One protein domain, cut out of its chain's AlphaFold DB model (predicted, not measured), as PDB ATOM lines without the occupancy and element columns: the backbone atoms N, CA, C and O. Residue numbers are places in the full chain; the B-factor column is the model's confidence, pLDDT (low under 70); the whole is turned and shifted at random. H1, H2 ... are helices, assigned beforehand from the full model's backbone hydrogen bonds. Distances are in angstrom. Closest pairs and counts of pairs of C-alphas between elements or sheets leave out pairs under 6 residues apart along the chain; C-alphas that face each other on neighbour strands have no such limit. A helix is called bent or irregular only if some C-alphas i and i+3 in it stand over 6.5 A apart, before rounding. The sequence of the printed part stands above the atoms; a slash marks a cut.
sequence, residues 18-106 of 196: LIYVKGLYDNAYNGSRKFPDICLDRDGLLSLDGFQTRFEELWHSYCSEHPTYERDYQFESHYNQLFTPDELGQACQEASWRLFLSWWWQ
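AT A GLANCE: This is residues 18 to 106 of the 196 residues of an uncharacterized protein of Paenibacillus curdlanolyticus YK9 (UniProt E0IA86). Four helices stand round a ring, H1, H2, H3 and H4 in turn, with H1, H2 and H3 nearly aligned and H4 leaning across them at steeper tilts. Each helix makes a hairpin with the next; residues 63 to 70, of which 63 and 64 belong to H2 and 69 and 70 to H3, stick out at one end, while the link from H1 to H2, residues 31 to 47, folds back beside H1 before reaching H2. The printed part has 89 residues, with four named helices in the order H1, H2, H3, H4 and no named strand, and its class is all helix. It is compact, with a radius of gyration of the C-alphas of 12.9 A and spans of 35 by 31 by 25 A.

HOW THE PARTS SIT: Start at the longest helix, H4, residues 87 to 104, and look for H3, residues 69 to 82. They touch through residues 79 to 82 of H3 and 89 to 93 of H4 alone, and their closest C-alphas, those of Asn 80 and Gln 93, are 6.2 A apart. This hairpin's helices run opposite ways at a steep tilt of 36 degrees, only just past shallow. H3 also touches H2, residues 48 to 64, closest at the C-alphas of Phe 51 and Leu 82, 5.8 A apart; this hairpin has a shallow tilt of 18 degrees, opposite ways. H2 in turn touches H1, residues 18 to 30, closest at the C-alphas of Leu 18 and Phe 55, 7.0 A apart, in a hairpin at a shallow tilt of 14 degrees, opposite ways. H1 and H4 are close but not clearly touching, with the C-alphas of Tyr 20 and Phe 100 closest at 7.2 A and a steep tilt of 60 degrees. H2 and H4 are apart. The helix packing is mostly aligned, but only just: 2 of the 3 pairs that touch are at a shallow tilt. In H1, H2 and H4 every O i to N i+4 pair is within hydrogen-bond range; in H3 1 of 10 is, beside 6 of 11 O i to N i+3 pairs.

IN THESE COORDINATES: Find C-alpha 87 at (17.823, -26.757, 30.884); from there H4 runs 25.3 A to C-alpha 104 at (17.163, -51.643, 35.345). H3 spans 21.9 A and is irregular, with C-alphas 77 and 80 standing 7.0 A apart. H2 spans 24.1 A. For H1, look at C-alpha 18 at (7.411, -43.480, 36.522) and go 17.5 A to C-alpha 30.

THE WHOLE: The two C-alphas farthest apart, those of Gly 31 and Glu 70, are 36.0 A from each other. The printed part has no cut. The link from H1 to H2, residues 31 to 47, is long; those from H2 to H3 and from H3 to H4 are tight. Residues 63 to 70 stand free. The mean pLDDT of the printed part is 89.8, and it falls under 70 at residues 66 to 70.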
ATOM      1  N   LEU A  18       8.278 -44.453  35.850       95.50
ATOM      2  CA  LEU A  18       7.411 -43.480  36.522       95.50
ATOM      3  C   LEU A  18       7.551 -43.603  38.048       95.50
ATOM      4  O   LEU A  18       7.792 -42.613  38.740       95.50
ATOM      5  N   ILE A  19       7.465 -44.827  38.576       95.25
ATOM      6  CA  ILE A  19       7.610 -45.115  40.012       95.25
ATOM      7  C   ILE A  19       9.017 -44.752  40.514       95.25
ATOM      8  O   ILE A  19       9.153 -44.200  41.606       95.25
ATOM      9  N   TYR A  20      10.051 -44.966  39.696       95.44
ATOM     10  CA  TYR A  20      11.417 -44.523  39.985       95.44
ATOM     11  C   TYR A  20      11.510 -43.010  40.169       95.44
ATOM     12  O   TYR A  20      12.043 -42.542  41.178       95.44
ATOM     13  N   VAL A  21      10.922 -42.237  39.256       95.88
ATOM     14  CA  VAL A  21      10.876 -40.774  39.371       95.88
ATOM     15  C   VAL A  21      10.070 -40.346  40.597       95.88
ATOM     16  O   VAL A  21      10.489 -39.449  41.324       95.88
ATOM     17  N   LYS A  22       8.965 -41.032  40.912       95.12
ATOM     18  CA  LYS A  22       8.208 -40.778  42.145       95.12
ATOM     19  C   LYS A  22       9.078 -40.919  43.399       95.12
ATOM     20  O   LYS A  22       8.950 -40.102  44.307       95.12
ATOM     21  N   GLY A  23       9.973 -41.906  43.454       93.50
ATOM     22  CA  GLY A  23      10.925 -42.054  44.561       93.50
ATOM     23  C   GLY A  23      11.839 -40.833  44.725       93.50
ATOM     24  O   GLY A  23      12.021 -40.354  45.845       93.50
ATOM     25  N   LEU A  24      12.324 -40.263  43.616       94.12
ATOM     26  CA  LEU A  24      13.128 -39.031  43.623       94.12
ATOM     27  C   LEU A  24      12.349 -37.853  44.221       94.12
ATOM     28  O   LEU A  24      12.873 -37.141  45.076       94.12
ATOM     29  N   TYR A  25      11.085 -37.680  43.826       94.00
ATOM     30  CA  TYR A  25      10.210 -36.633  44.365       94.00
ATOM     31  C   TYR A  25       9.852 -36.861  45.839       94.00
ATOM     32  O   TYR A  25       9.894 -35.917  46.630       94.00
ATOM     33  N   ASP A  26       9.560 -38.101  46.243       90.94
ATOM     34  CA  ASP A  26       9.308 -38.450  47.647       90.94
ATOM     35  C   ASP A  26      10.529 -38.079  48.518       90.94
ATOM     36  O   ASP A  26      10.378 -37.523  49.607       90.94
ATOM     37  N   ASN A  27      11.751 -38.320  48.035       90.25
ATOM     38  CA  ASN A  27      12.978 -37.951  48.746       90.25
ATOM     39  C   ASN A  27      13.205 -36.437  48.753       90.25
ATOM     40  O   ASN A  27      13.468 -35.854  49.808       90.25
ATOM     41  N   ALA A  28      13.047 -35.788  47.597       90.06
ATOM     42  CA  ALA A  28      13.260 -34.358  47.449       90.06
ATOM     43  C   ALA A  28      12.285 -33.537  48.302       90.06
ATOM     44  O   ALA A  28      12.734 -32.614  48.971       90.06
ATOM     45  N   TYR A  29      10.990 -33.861  48.329       87.94
ATOM     46  CA  TYR A  29       9.974 -33.041  49.007       87.94
ATOM     47  C   TYR A  29       9.643 -33.509  50.423       87.94
ATOM     48  O   TYR A  29       9.419 -32.671  51.296       87.94
ATOM     49  N   ASN A  30       9.664 -34.820  50.683       85.56
ATOM     50  CA  ASN A  30       9.240 -35.371  51.973       85.56
ATOM     51  C   ASN A  30      10.418 -35.793  52.865       85.56
ATOM     52  O   ASN A  30      10.194 -36.266  53.978       85.56
ATOM     53  N   GLY A  31      11.668 -35.666  52.392       80.56
ATOM     54  CA  GLY A  31      12.850 -36.141  53.122       80.56
ATOM     55  C   GLY A  31      12.837 -37.656  53.346       80.56
ATOM     56  O   GLY A  31      13.389 -38.152  54.330       80.56
ATOM     57  N   SER A  32      12.145 -38.384  52.468       84.31
ATOM     58  CA  SER A  32      12.059 -39.840  52.511       84.31
ATOM     59  C   SER A  32      13.414 -40.479  52.158       84.31
ATOM     60  O   SER A  32      14.342 -39.797  51.733       84.31
ATOM     61  N   ARG A  33      13.538 -41.795  52.359       84.50
ATOM     62  CA  ARG A  33      14.687 -42.602  51.903       84.50
ATOM     63  C   ARG A  33      14.230 -43.748  51.007       84.50
ATOM     64  O   ARG A  33      14.673 -44.888  51.145       84.50
ATOM     65  N   LYS A  34      13.241 -43.475  50.161       85.44
ATOM     66  CA  LYS A  34      12.748 -44.460  49.207       85.44
ATOM     67  C   LYS A  34      13.761 -44.645  48.098       85.44
ATOM     68  O   LYS A  34      14.465 -43.716  47.722       85.44
ATOM     69  N   PHE A  35      13.810 -45.849  47.548       86.56
ATOM     70  CA  PHE A  35      14.580 -46.069  46.339       86.56
ATOM     71  C   PHE A  35      13.943 -45.307  45.159       86.56
ATOM     72  O   PHE A  35      12.723 -45.391  44.989       86.56
ATOM     73  N   PRO A  36      14.735 -44.625  44.316       89.62
ATOM     74  CA  PRO A  36      16.178 -44.387  44.448       89.62
ATOM     75  C   PRO A  36      16.511 -43.305  45.490       89.62
ATOM     76  O   PRO A  36      16.023 -42.185  45.389       89.62
ATOM     77  N   ASP A  37      17.399 -43.606  46.446       86.44
ATOM     78  CA  ASP A  37      17.882 -42.631  47.444       86.44
ATOM     79  C   ASP A  37      18.945 -41.708  46.824       86.44
ATOM     80  O   ASP A  37      20.143 -41.803  47.092       86.44
ATOM     81  N   ILE A  38      18.498 -40.890  45.871       85.62
ATOM     82  CA  ILE A  38      19.311 -39.960  45.092       85.62
ATOM     83  C   ILE A  38      18.636 -38.593  45.154       85.62
ATOM     84  O   ILE A  38      17.435 -38.468  44.922       85.62
ATOM     85  N   CYS A  39      19.419 -37.561  45.457       77.19
ATOM     86  CA  CYS A  39      18.956 -36.179  45.428       77.19
ATOM     87  C   CYS A  39      19.305 -35.559  44.073       77.19
ATOM     88  O   CYS A  39      20.483 -35.415  43.748       77.19
ATOM     89  N   LEU A  40      18.283 -35.204  43.297       81.94
ATOM     90  CA  LEU A  40      18.438 -34.327  42.138       81.94
ATOM     91  C   LEU A  40      18.413 -32.857  42.568       81.94
ATOM     92  O   LEU A  40      18.012 -32.535  43.690       81.94
ATOM     93  N   ASP A  41      18.832 -31.980  41.659       87.56
ATOM     94  CA  ASP A  41      18.678 -30.543  41.840       87.56
ATOM     95  C   ASP A  41      17.185 -30.192  41.889       87.56
ATOM     96  O   ASP A  41      16.443 -30.475  40.949       87.56
ATOM     97  N   ARG A  42      16.742 -29.598  43.002       88.69
ATOM     98  CA  ARG A  42      15.333 -29.243  43.211       88.69
ATOM     99  C   ARG A  42      14.850 -28.185  42.228       88.69
ATOM    100  O   ARG A  42      13.658 -28.174  41.940       88.69
ATOM    101  N   ASP A  43      15.739 -27.336  41.718       92.62
ATOM    102  CA  ASP A  43      15.360 -26.281  40.777       92.62
ATOM    103  C   ASP A  43      14.988 -26.857  39.398       92.62
ATOM    104  O   ASP A  43      14.241 -26.229  38.654       92.62
ATOM    105  N   GLY A  44      15.429 -28.085  39.089       94.38
ATOM    106  CA  GLY A  44      15.005 -28.844  37.906       94.38
ATOM    107  C   GLY A  44      13.739 -29.692  38.105       94.38
ATOM    108  O   GLY A  44      13.339 -30.439  37.206       94.38
ATOM    109  N   LEU A  45      13.115 -29.644  39.289       95.94
ATOM    110  CA  LEU A  45      11.917 -30.420  39.618       95.94
ATOM    111  C   LEU A  45      10.662 -29.541  39.585       95.94
ATOM    112  O   LEU A  45      10.671 -28.364  39.940       95.94
ATOM    113  N   LEU A  46       9.540 -30.137  39.187       97.12
ATOM    114  CA  LEU A  46       8.225 -29.513  39.305       97.12
ATOM    115  C   LEU A  46       7.836 -29.352  40.780       97.12
ATOM    116  O   LEU A  46       8.330 -30.066  41.646       97.12
ATOM    117  N   SER A  47       6.862 -28.489  41.080       95.75
ATOM    118  CA  SER A  47       6.198 -28.552  42.388       95.75
ATOM    119  C   SER A  47       5.606 -29.947  42.626       95.75
ATOM    120  O   SER A  47       5.234 -30.631  41.672       95.75
ATOM    121  N   LEU A  48       5.471 -30.365  43.890       93.50
ATOM    122  CA  LEU A  48       4.937 -31.690  44.223       93.50
ATOM    123  C   LEU A  48       3.555 -31.940  43.590       93.50
ATOM    124  O   LEU A  48       3.346 -32.984  42.978       93.50
ATOM    125  N   ASP A  49       2.653 -30.957  43.662       95.56
ATOM    126  CA  ASP A  49       1.322 -31.042  43.042       95.56
ATOM    127  C   ASP A  49       1.404 -31.110  41.508       95.56
ATOM    128  O   ASP A  49       0.664 -31.858  40.862       95.56
ATOM    129  N   GLY A  50       2.328 -30.347  40.912       96.88
ATOM    130  CA  GLY A  50       2.572 -30.353  39.471       96.88
ATOM    131  C   GLY A  50       3.094 -31.704  38.992       96.88
ATOM    132  O   GLY A  50       2.578 -32.256  38.022       96.88
ATOM    133  N   PHE A  51       4.060 -32.272  39.713       97.12
ATOM    134  CA  PHE A  51       4.572 -33.612  39.462       97.12
ATOM    135  C   PHE A  51       3.480 -34.670  39.601       97.12
ATOM    136  O   PHE A  51       3.320 -35.488  38.700       97.12
ATOM    137  N   GLN A  52       2.713 -34.650  40.695       96.38
ATOM    138  CA  GLN A  52       1.648 -35.622  40.917       96.38
ATOM    139  C   GLN A  52       0.623 -35.585  39.777       96.38
ATOM    140  O   GLN A  52       0.293 -36.631  39.226       96.38
ATOM    141  N   THR A  53       0.196 -34.391  39.362       96.75
ATOM    142  CA  THR A  53      -0.733 -34.230  38.233       96.75
ATOM    143  C   THR A  53      -0.172 -34.866  36.955       96.75
ATOM    144  O   THR A  53      -0.842 -35.682  36.324       96.75
ATOM    145  N   ARG A  54       1.084 -34.561  36.601       97.06
ATOM    146  CA  ARG A  54       1.733 -35.107  35.395       97.06
ATOM    147  C   ARG A  54       1.954 -36.611  35.466       97.06
ATOM    148  O   ARG A  54       1.733 -37.312  34.484       97.06
ATOM    149  N   PHE A  55       2.349 -37.123  36.626       96.62
ATOM    150  CA  PHE A  55       2.480 -38.555  36.856       96.62
ATOM    151  C   PHE A  55       1.154 -39.273  36.597       96.62
ATOM    152  O   PHE A  55       1.132 -40.289  35.907       96.62
ATOM    153  N   GLU A  56       0.053 -38.768  37.159       95.25
ATOM    154  CA  GLU A  56      -1.263 -39.396  37.041       95.25
ATOM    155  C   GLU A  56      -1.765 -39.386  35.594       95.25
ATOM    156  O   GLU A  56      -2.241 -40.414  35.108       95.25
ATOM    157  N   GLU A  57      -1.591 -38.272  34.877       93.62
ATOM    158  CA  GLU A  57      -1.898 -38.168  33.445       93.62
ATOM    159  C   GLU A  57      -1.144 -39.227  32.628       93.62
ATOM    160  O   GLU A  57      -1.752 -39.963  31.844       93.62
ATOM    161  N   LEU A  58       0.169 -39.356  32.851       92.50
ATOM    162  CA  LEU A  58       1.006 -40.341  32.163       92.50
ATOM    163  C   LEU A  58       0.640 -41.780  32.541       92.50
ATOM    164  O   LEU A  58       0.566 -42.642  31.667       92.50
ATOM    165  N   TRP A  59       0.359 -42.044  33.819       91.31
ATOM    166  CA  TRP A  59      -0.077 -43.357  34.291       91.31
ATOM    167  C   TRP A  59      -1.384 -43.784  33.618       91.31
ATOM    168  O   TRP A  59      -1.495 -44.900  33.106       91.31
ATOM    169  N   HIS A  60      -2.373 -42.890  33.579       89.44
ATOM    170  CA  HIS A  60      -3.657 -43.157  32.940       89.44
ATOM    171  C   HIS A  60      -3.529 -43.325  31.427       89.44
ATOM    172  O   HIS A  60      -4.116 -44.262  30.883       89.44
ATOM    173  N   SER A  61      -2.737 -42.478  30.761       88.69
ATOM    174  CA  SER A  61      -2.452 -42.603  29.329       88.69
ATOM    175  C   SER A  61      -1.834 -43.966  29.012       88.69
ATOM    176  O   SER A  61      -2.393 -44.701  28.195       88.69
ATOM    177  N   TYR A  62      -0.794 -44.372  29.747       86.69
ATOM    178  CA  TYR A  62      -0.156 -45.681  29.585       86.69
ATOM    179  C   TYR A  62      -1.155 -46.837  29.742       86.69
ATOM    180  O   TYR A  62      -1.217 -47.747  28.915       86.69
ATOM    181  N   CYS A  63      -1.978 -46.789  30.790       83.19
ATOM    182  CA  CYS A  63      -2.920 -47.862  31.091       83.19
ATOM    183  C   CYS A  63      -4.106 -47.927  30.113       83.19
ATOM    184  O   CYS A  63      -4.657 -49.006  29.893       83.19
ATOM    185  N   SER A  64      -4.503 -46.796  29.521       81.69
ATOM    186  CA  SER A  64      -5.606 -46.729  28.554       81.69
ATOM    187  C   SER A  64      -5.271 -47.360  27.199       81.69
ATOM    188  O   SER A  64      -6.165 -47.761  26.459       81.69
ATOM    189  N   GLU A  65      -3.985 -47.491  26.882       71.31
ATOM    190  CA  GLU A  65      -3.514 -47.780  25.531       71.31
ATOM    191  C   GLU A  65      -3.241 -49.262  25.229       71.31
ATOM    192  O   GLU A  65      -2.706 -49.565  24.165       71.31
ATOM    193  N   HIS A  66      -3.649 -50.192  26.098       67.62
ATOM    194  CA  HIS A  66      -3.234 -51.603  26.066       67.62
ATOM    195  C   HIS A  66      -1.700 -51.746  26.070       67.62
ATOM    196  O   HIS A  66      -1.080 -51.742  25.003       67.62
ATOM    197  N   PRO A  67      -1.060 -51.886  27.242       67.06
ATOM    198  CA  PRO A  67       0.389 -52.011  27.330       67.06
ATOM    199  C   PRO A  67       0.921 -53.175  26.480       67.06
ATOM    200  O   PRO A  67       0.634 -54.342  26.732       67.06
ATOM    201  N   THR A  68       1.714 -52.847  25.460       68.56
ATOM    202  CA  THR A  68       2.518 -53.801  24.686       68.56
ATOM    203  C   THR A  68       3.992 -53.437  24.815       68.56
ATOM    204  O   THR A  68       4.330 -52.280  25.069       68.56
ATOM    205  N   TYR A  69       4.889 -54.405  24.589       63.12
ATOM    206  CA  TYR A  69       6.338 -54.154  24.569       63.12
ATOM    207  C   TYR A  69       6.730 -53.014  23.616       63.12
ATOM    208  O   TYR A  69       7.606 -52.222  23.934       63.12
ATOM    209  N   GLU A  70       6.083 -52.913  22.453       68.94
ATOM    210  CA  GLU A  70       6.384 -51.888  21.443       68.94
ATOM    211  C   GLU A  70       5.975 -50.486  21.908       68.94
ATOM    212  O   GLU A  70       6.715 -49.525  21.697       68.94
ATOM    213  N   ARG A  71       4.824 -50.369  22.581       72.56
ATOM    214  CA  ARG A  71       4.336 -49.093  23.125       72.56
ATOM    215  C   ARG A  71       5.124 -48.639  24.345       72.56
ATOM    216  O   ARG A  71       5.297 -47.442  24.546       72.56
ATOM    217  N   ASP A  72       5.642 -49.584  25.120       78.38
ATOM    218  CA  ASP A  72       6.442 -49.295  26.304       78.38
ATOM    219  C   ASP A  72       7.698 -48.463  25.980       78.38
ATOM    220  O   ASP A  72       8.041 -47.550  26.718       78.38
ATOM    221  N   TYR A  73       8.344 -48.690  24.832       71.88
ATOM    222  CA  TYR A  73       9.492 -47.872  24.413       71.88
ATOM    223  C   TYR A  73       9.101 -46.500  23.846       71.88
ATOM    224  O   TYR A  73       9.892 -45.563  23.898       71.88
ATOM    225  N   GLN A  74       7.888 -46.345  23.312       79.44
ATOM    226  CA  GLN A  74       7.436 -45.077  22.723       79.44
ATOM    227  C   GLN A  74       7.107 -44.019  23.789       79.44
ATOM    228  O   GLN A  74       7.122 -42.816  23.508       79.44
ATOM    229  N   PHE A  75       6.864 -44.460  25.026       83.44
ATOM    230  CA  PHE A  75       6.502 -43.597  26.145       83.44
ATOM    231  C   PHE A  75       7.646 -42.696  26.629       83.44
ATOM    232  O   PHE A  75       7.378 -41.660  27.234       83.44
ATOM    233  N   GLU A  76       8.903 -43.022  26.296       83.31
ATOM    234  CA  GLU A  76      10.096 -42.268  26.720       83.31
ATOM    235  C   GLU A  76      10.023 -40.778  26.373       83.31
ATOM    236  O   GLU A  76      10.387 -39.919  27.178       83.31
ATOM    237  N   SER A  77       9.457 -40.465  25.208       86.00
ATOM    238  CA  SER A  77       9.261 -39.091  24.733       86.00
ATOM    239  C   SER A  77       8.413 -38.207  25.662       86.00
ATOM    240  O   SER A  77       8.488 -36.985  25.560       86.00
ATOM    241  N   HIS A  78       7.641 -38.796  26.580       91.50
ATOM    242  CA  HIS A  78       6.764 -38.079  27.506       91.50
ATOM    243  C   HIS A  78       7.401 -37.832  28.882       91.50
ATOM    244  O   HIS A  78       6.842 -37.098  29.697       91.50
ATOM    245  N   TYR A  79       8.568 -38.418  29.171       93.12
ATOM    246  CA  TYR A  79       9.201 -38.333  30.493       93.12
ATOM    247  C   TYR A  79       9.686 -36.937  30.866       93.12
ATOM    248  O   TYR A  79       9.761 -36.612  32.050       93.12
ATOM    249  N   ASN A  80       9.979 -36.097  29.876       93.94
ATOM    250  CA  ASN A  80      10.320 -34.694  30.094       93.94
ATOM    251  C   ASN A  80       9.208 -33.918  30.822       93.94
ATOM    252  O   ASN A  80       9.503 -32.970  31.539       93.94
ATOM    253  N   GLN A  81       7.946 -34.346  30.707       96.38
ATOM    254  CA  GLN A  81       6.807 -33.708  31.372       96.38
ATOM    255  C   GLN A  81       6.827 -33.869  32.898       96.38
ATOM    256  O   GLN A  81       6.051 -33.209  33.583       96.38
ATOM    257  N   LEU A  82       7.690 -34.738  33.436       97.25
ATOM    258  CA  LEU A  82       7.870 -34.946  34.875       97.25
ATOM    259  C   LEU A  82       8.880 -33.977  35.503       97.25
ATOM    260  O   LEU A  82       9.154 -34.092  36.694       97.25
ATOM    261  N   PHE A  83       9.451 -33.057  34.726       97.62
ATOM    262  CA  PHE A  83      10.484 -32.111  35.147       97.62
ATOM    263  C   PHE A  83      10.140 -30.701  34.653       97.62
ATOM    264  O   PHE A  83       9.184 -30.510  33.894       97.62
ATOM    265  N   THR A  84      10.886 -29.692  35.103       97.50
ATOM    266  CA  THR A  84      10.739 -28.337  34.559       97.50
ATOM    267  C   THR A  84      11.113 -28.310  33.067       97.50
ATOM    268  O   THR A  84      11.916 -29.118  32.603       97.50
ATOM    269  N   PRO A  85      10.530 -27.402  32.264       96.38
ATOM    270  CA  PRO A  85      10.782 -27.362  30.819       96.38
ATOM    271  C   PRO A  85      12.131 -26.726  30.437       96.38
ATOM    272  O   PRO A  85      12.437 -26.612  29.249       96.38
ATOM    273  N   ASP A  86      12.907 -26.260  31.415       96.81
ATOM    274  CA  ASP A  86      14.181 -25.571  31.226       96.81
ATOM    275  C   ASP A  86      15.378 -26.536  31.166       96.81
ATOM    276  O   ASP A  86      15.238 -27.757  31.237       96.81
ATOM    277  N   GLU A  87      16.580 -25.980  30.996       96.38
ATOM    278  CA  GLU A  87      17.823 -26.757  30.884       96.38
ATOM    279  C   GLU A  87      18.098 -27.601  32.139       96.38
ATOM    280  O   GLU A  87      18.605 -28.719  32.035       96.38
ATOM    281  N   LEU A  88      17.728 -27.102  33.324       96.25
ATOM    282  CA  LEU A  88      17.890 -27.832  34.582       96.25
ATOM    283  C   LEU A  88      16.962 -29.045  34.651       96.25
ATOM    284  O   LEU A  88      17.403 -30.131  35.038       96.25
ATOM    285  N   GLY A  89      15.701 -28.891  34.243       96.88
ATOM    286  CA  GLY A  89      14.757 -30.003  34.192       96.88
ATOM    287  C   GLY A  89      15.142 -31.060  33.162       96.88
ATOM    288  O   GLY A  89      15.065 -32.256  33.453       96.88
ATOM    289  N   GLN A  90      15.663 -30.646  32.004       96.00
ATOM    290  CA  GLN A  90      16.227 -31.566  31.010       96.00
ATOM    291  C   GLN A  90      17.418 -32.349  31.580       96.00
ATOM    292  O   GLN A  90      17.436 -33.577  31.506       96.00
ATOM    293  N   ALA A  91      18.363 -31.673  32.239       95.94
ATOM    294  CA  ALA A  91      19.503 -32.335  32.869       95.94
ATOM    295  C   ALA A  91      19.071 -33.327  33.969       95.94
ATOM    296  O   ALA A  91      19.624 -34.427  34.072       95.94
ATOM    297  N   CYS A  92      18.059 -32.977  34.770       95.88
ATOM    298  CA  CYS A  92      17.483 -33.864  35.784       95.88
ATOM    299  C   CYS A  92      16.813 -35.097  35.162       95.88
ATOM    300  O   CYS A  92      17.024 -36.221  35.635       95.88
ATOM    301  N   GLN A  93      16.053 -34.909  34.081       96.12
ATOM    302  CA  GLN A  93      15.431 -36.001  33.339       96.12
ATOM    303  C   GLN A  93      16.488 -36.955  32.776       96.12
ATOM    304  O   GLN A  93      16.422 -38.155  33.042       96.12
ATOM    305  N   GLU A  94      17.501 -36.443  32.081       95.31
ATOM    306  CA  GLU A  94      18.572 -37.259  31.504       95.31
ATOM    307  C   GLU A  94      19.356 -38.025  32.577       95.31
ATOM    308  O   GLU A  94      19.650 -39.216  32.422       95.31
ATOM    309  N   ALA A  95      19.683 -37.362  33.690       95.00
ATOM    310  CA  ALA A  95      20.383 -37.986  34.805       95.00
ATOM    311  C   ALA A  95      19.552 -39.118  35.424       95.00
ATOM    312  O   ALA A  95      20.058 -40.232  35.590       95.00
ATOM    313  N   SER A  96      18.275 -38.860  35.725       95.69
ATOM    314  CA  SER A  96      17.374 -39.867  36.296       95.69
ATOM    315  C   SER A  96      17.163 -41.053  35.358       95.69
ATOM    316  O   SER A  96      17.221 -42.198  35.809       95.69
ATOM    317  N   TRP A  97      17.024 -40.807  34.053       95.56
ATOM    318  CA  TRP A  97      16.872 -41.855  33.050       95.56
ATOM    319  C   TRP A  97      18.115 -42.738  32.947       95.56
ATOM    320  O   TRP A  97      18.021 -43.963  33.001       95.56
ATOM    321  N   ARG A  98      19.307 -42.134  32.890       95.00
ATOM    322  CA  ARG A  98      20.574 -42.879  32.868       95.00
ATOM    323  C   ARG A  98      20.772 -43.735  34.114       95.00
ATOM    324  O   ARG A  98      21.232 -44.875  34.007       95.00
ATOM    325  N   LEU A  99      20.450 -43.195  35.287       94.88
ATOM    326  CA  LEU A  99      20.545 -43.919  36.556       94.88
ATOM    327  C   LEU A  99      19.548 -45.077  36.605       94.88
ATOM    328  O   LEU A  99      19.929 -46.197  36.953       94.88
ATOM    329  N   PHE A 100      18.307 -44.831  36.182       95.50
ATOM    330  CA  PHE A 100      17.294 -45.865  36.061       95.50
ATOM    331  C   PHE A 100      17.743 -46.978  35.115       95.50
ATOM    332  O   PHE A 100      17.732 -48.129  35.525       95.50
ATOM    333  N   LEU A 101      18.200 -46.668  33.896       94.88
ATOM    334  CA  LEU A 101      18.661 -47.676  32.934       94.88
ATOM    335  C   LEU A 101      19.839 -48.491  33.471       94.88
ATOM    336  O   LEU A 101      19.887 -49.706  33.281       94.88
ATOM    337  N   SER A 102      20.768 -47.826  34.165       93.88
ATOM    338  CA  SER A 102      21.919 -48.482  34.789       93.88
ATOM    339  C   SER A 102      21.476 -49.515  35.818       93.88
ATOM    340  O   SER A 102      22.008 -50.618  35.824       93.88
ATOM    341  N   TRP A 103      20.487 -49.183  36.650       94.12
ATOM    342  CA  TRP A 103      19.890 -50.114  37.604       94.12
ATOM    343  C   TRP A 103      19.019 -51.176  36.919       94.12
ATOM    344  O   TRP A 103      19.126 -52.359  37.226       94.12
ATOM    345  N   TRP A 104      18.160 -50.784  35.982       94.81
ATOM    346  CA  TRP A 104      17.163 -51.643  35.345       94.81
ATOM    347  C   TRP A 104      17.807 -52.816  34.604       94.81
ATOM    348  O   TRP A 104      17.379 -53.961  34.765       94.81
ATOM    349  N   TRP A 105      18.879 -52.536  33.858       93.50
ATOM    350  CA  TRP A 105      19.606 -53.509  33.042       93.50
ATOM    351  C   TRP A 105      20.806 -54.150  33.755       93.50
ATOM    352  O   TRP A 105      21.592 -54.858  33.122       93.50
ATOM    353  N   GLN A 106      20.969 -53.934  35.065       88.19
ATOM    354  CA  GLN A 106      22.112 -54.448  35.818       88.19
ATOM    355  C   GLN A 106      22.056 -55.970  36.029       88.19
ATOM    356  O   GLN A 106      21.732 -56.441  37.114       88.19
TER     357      GLN A 106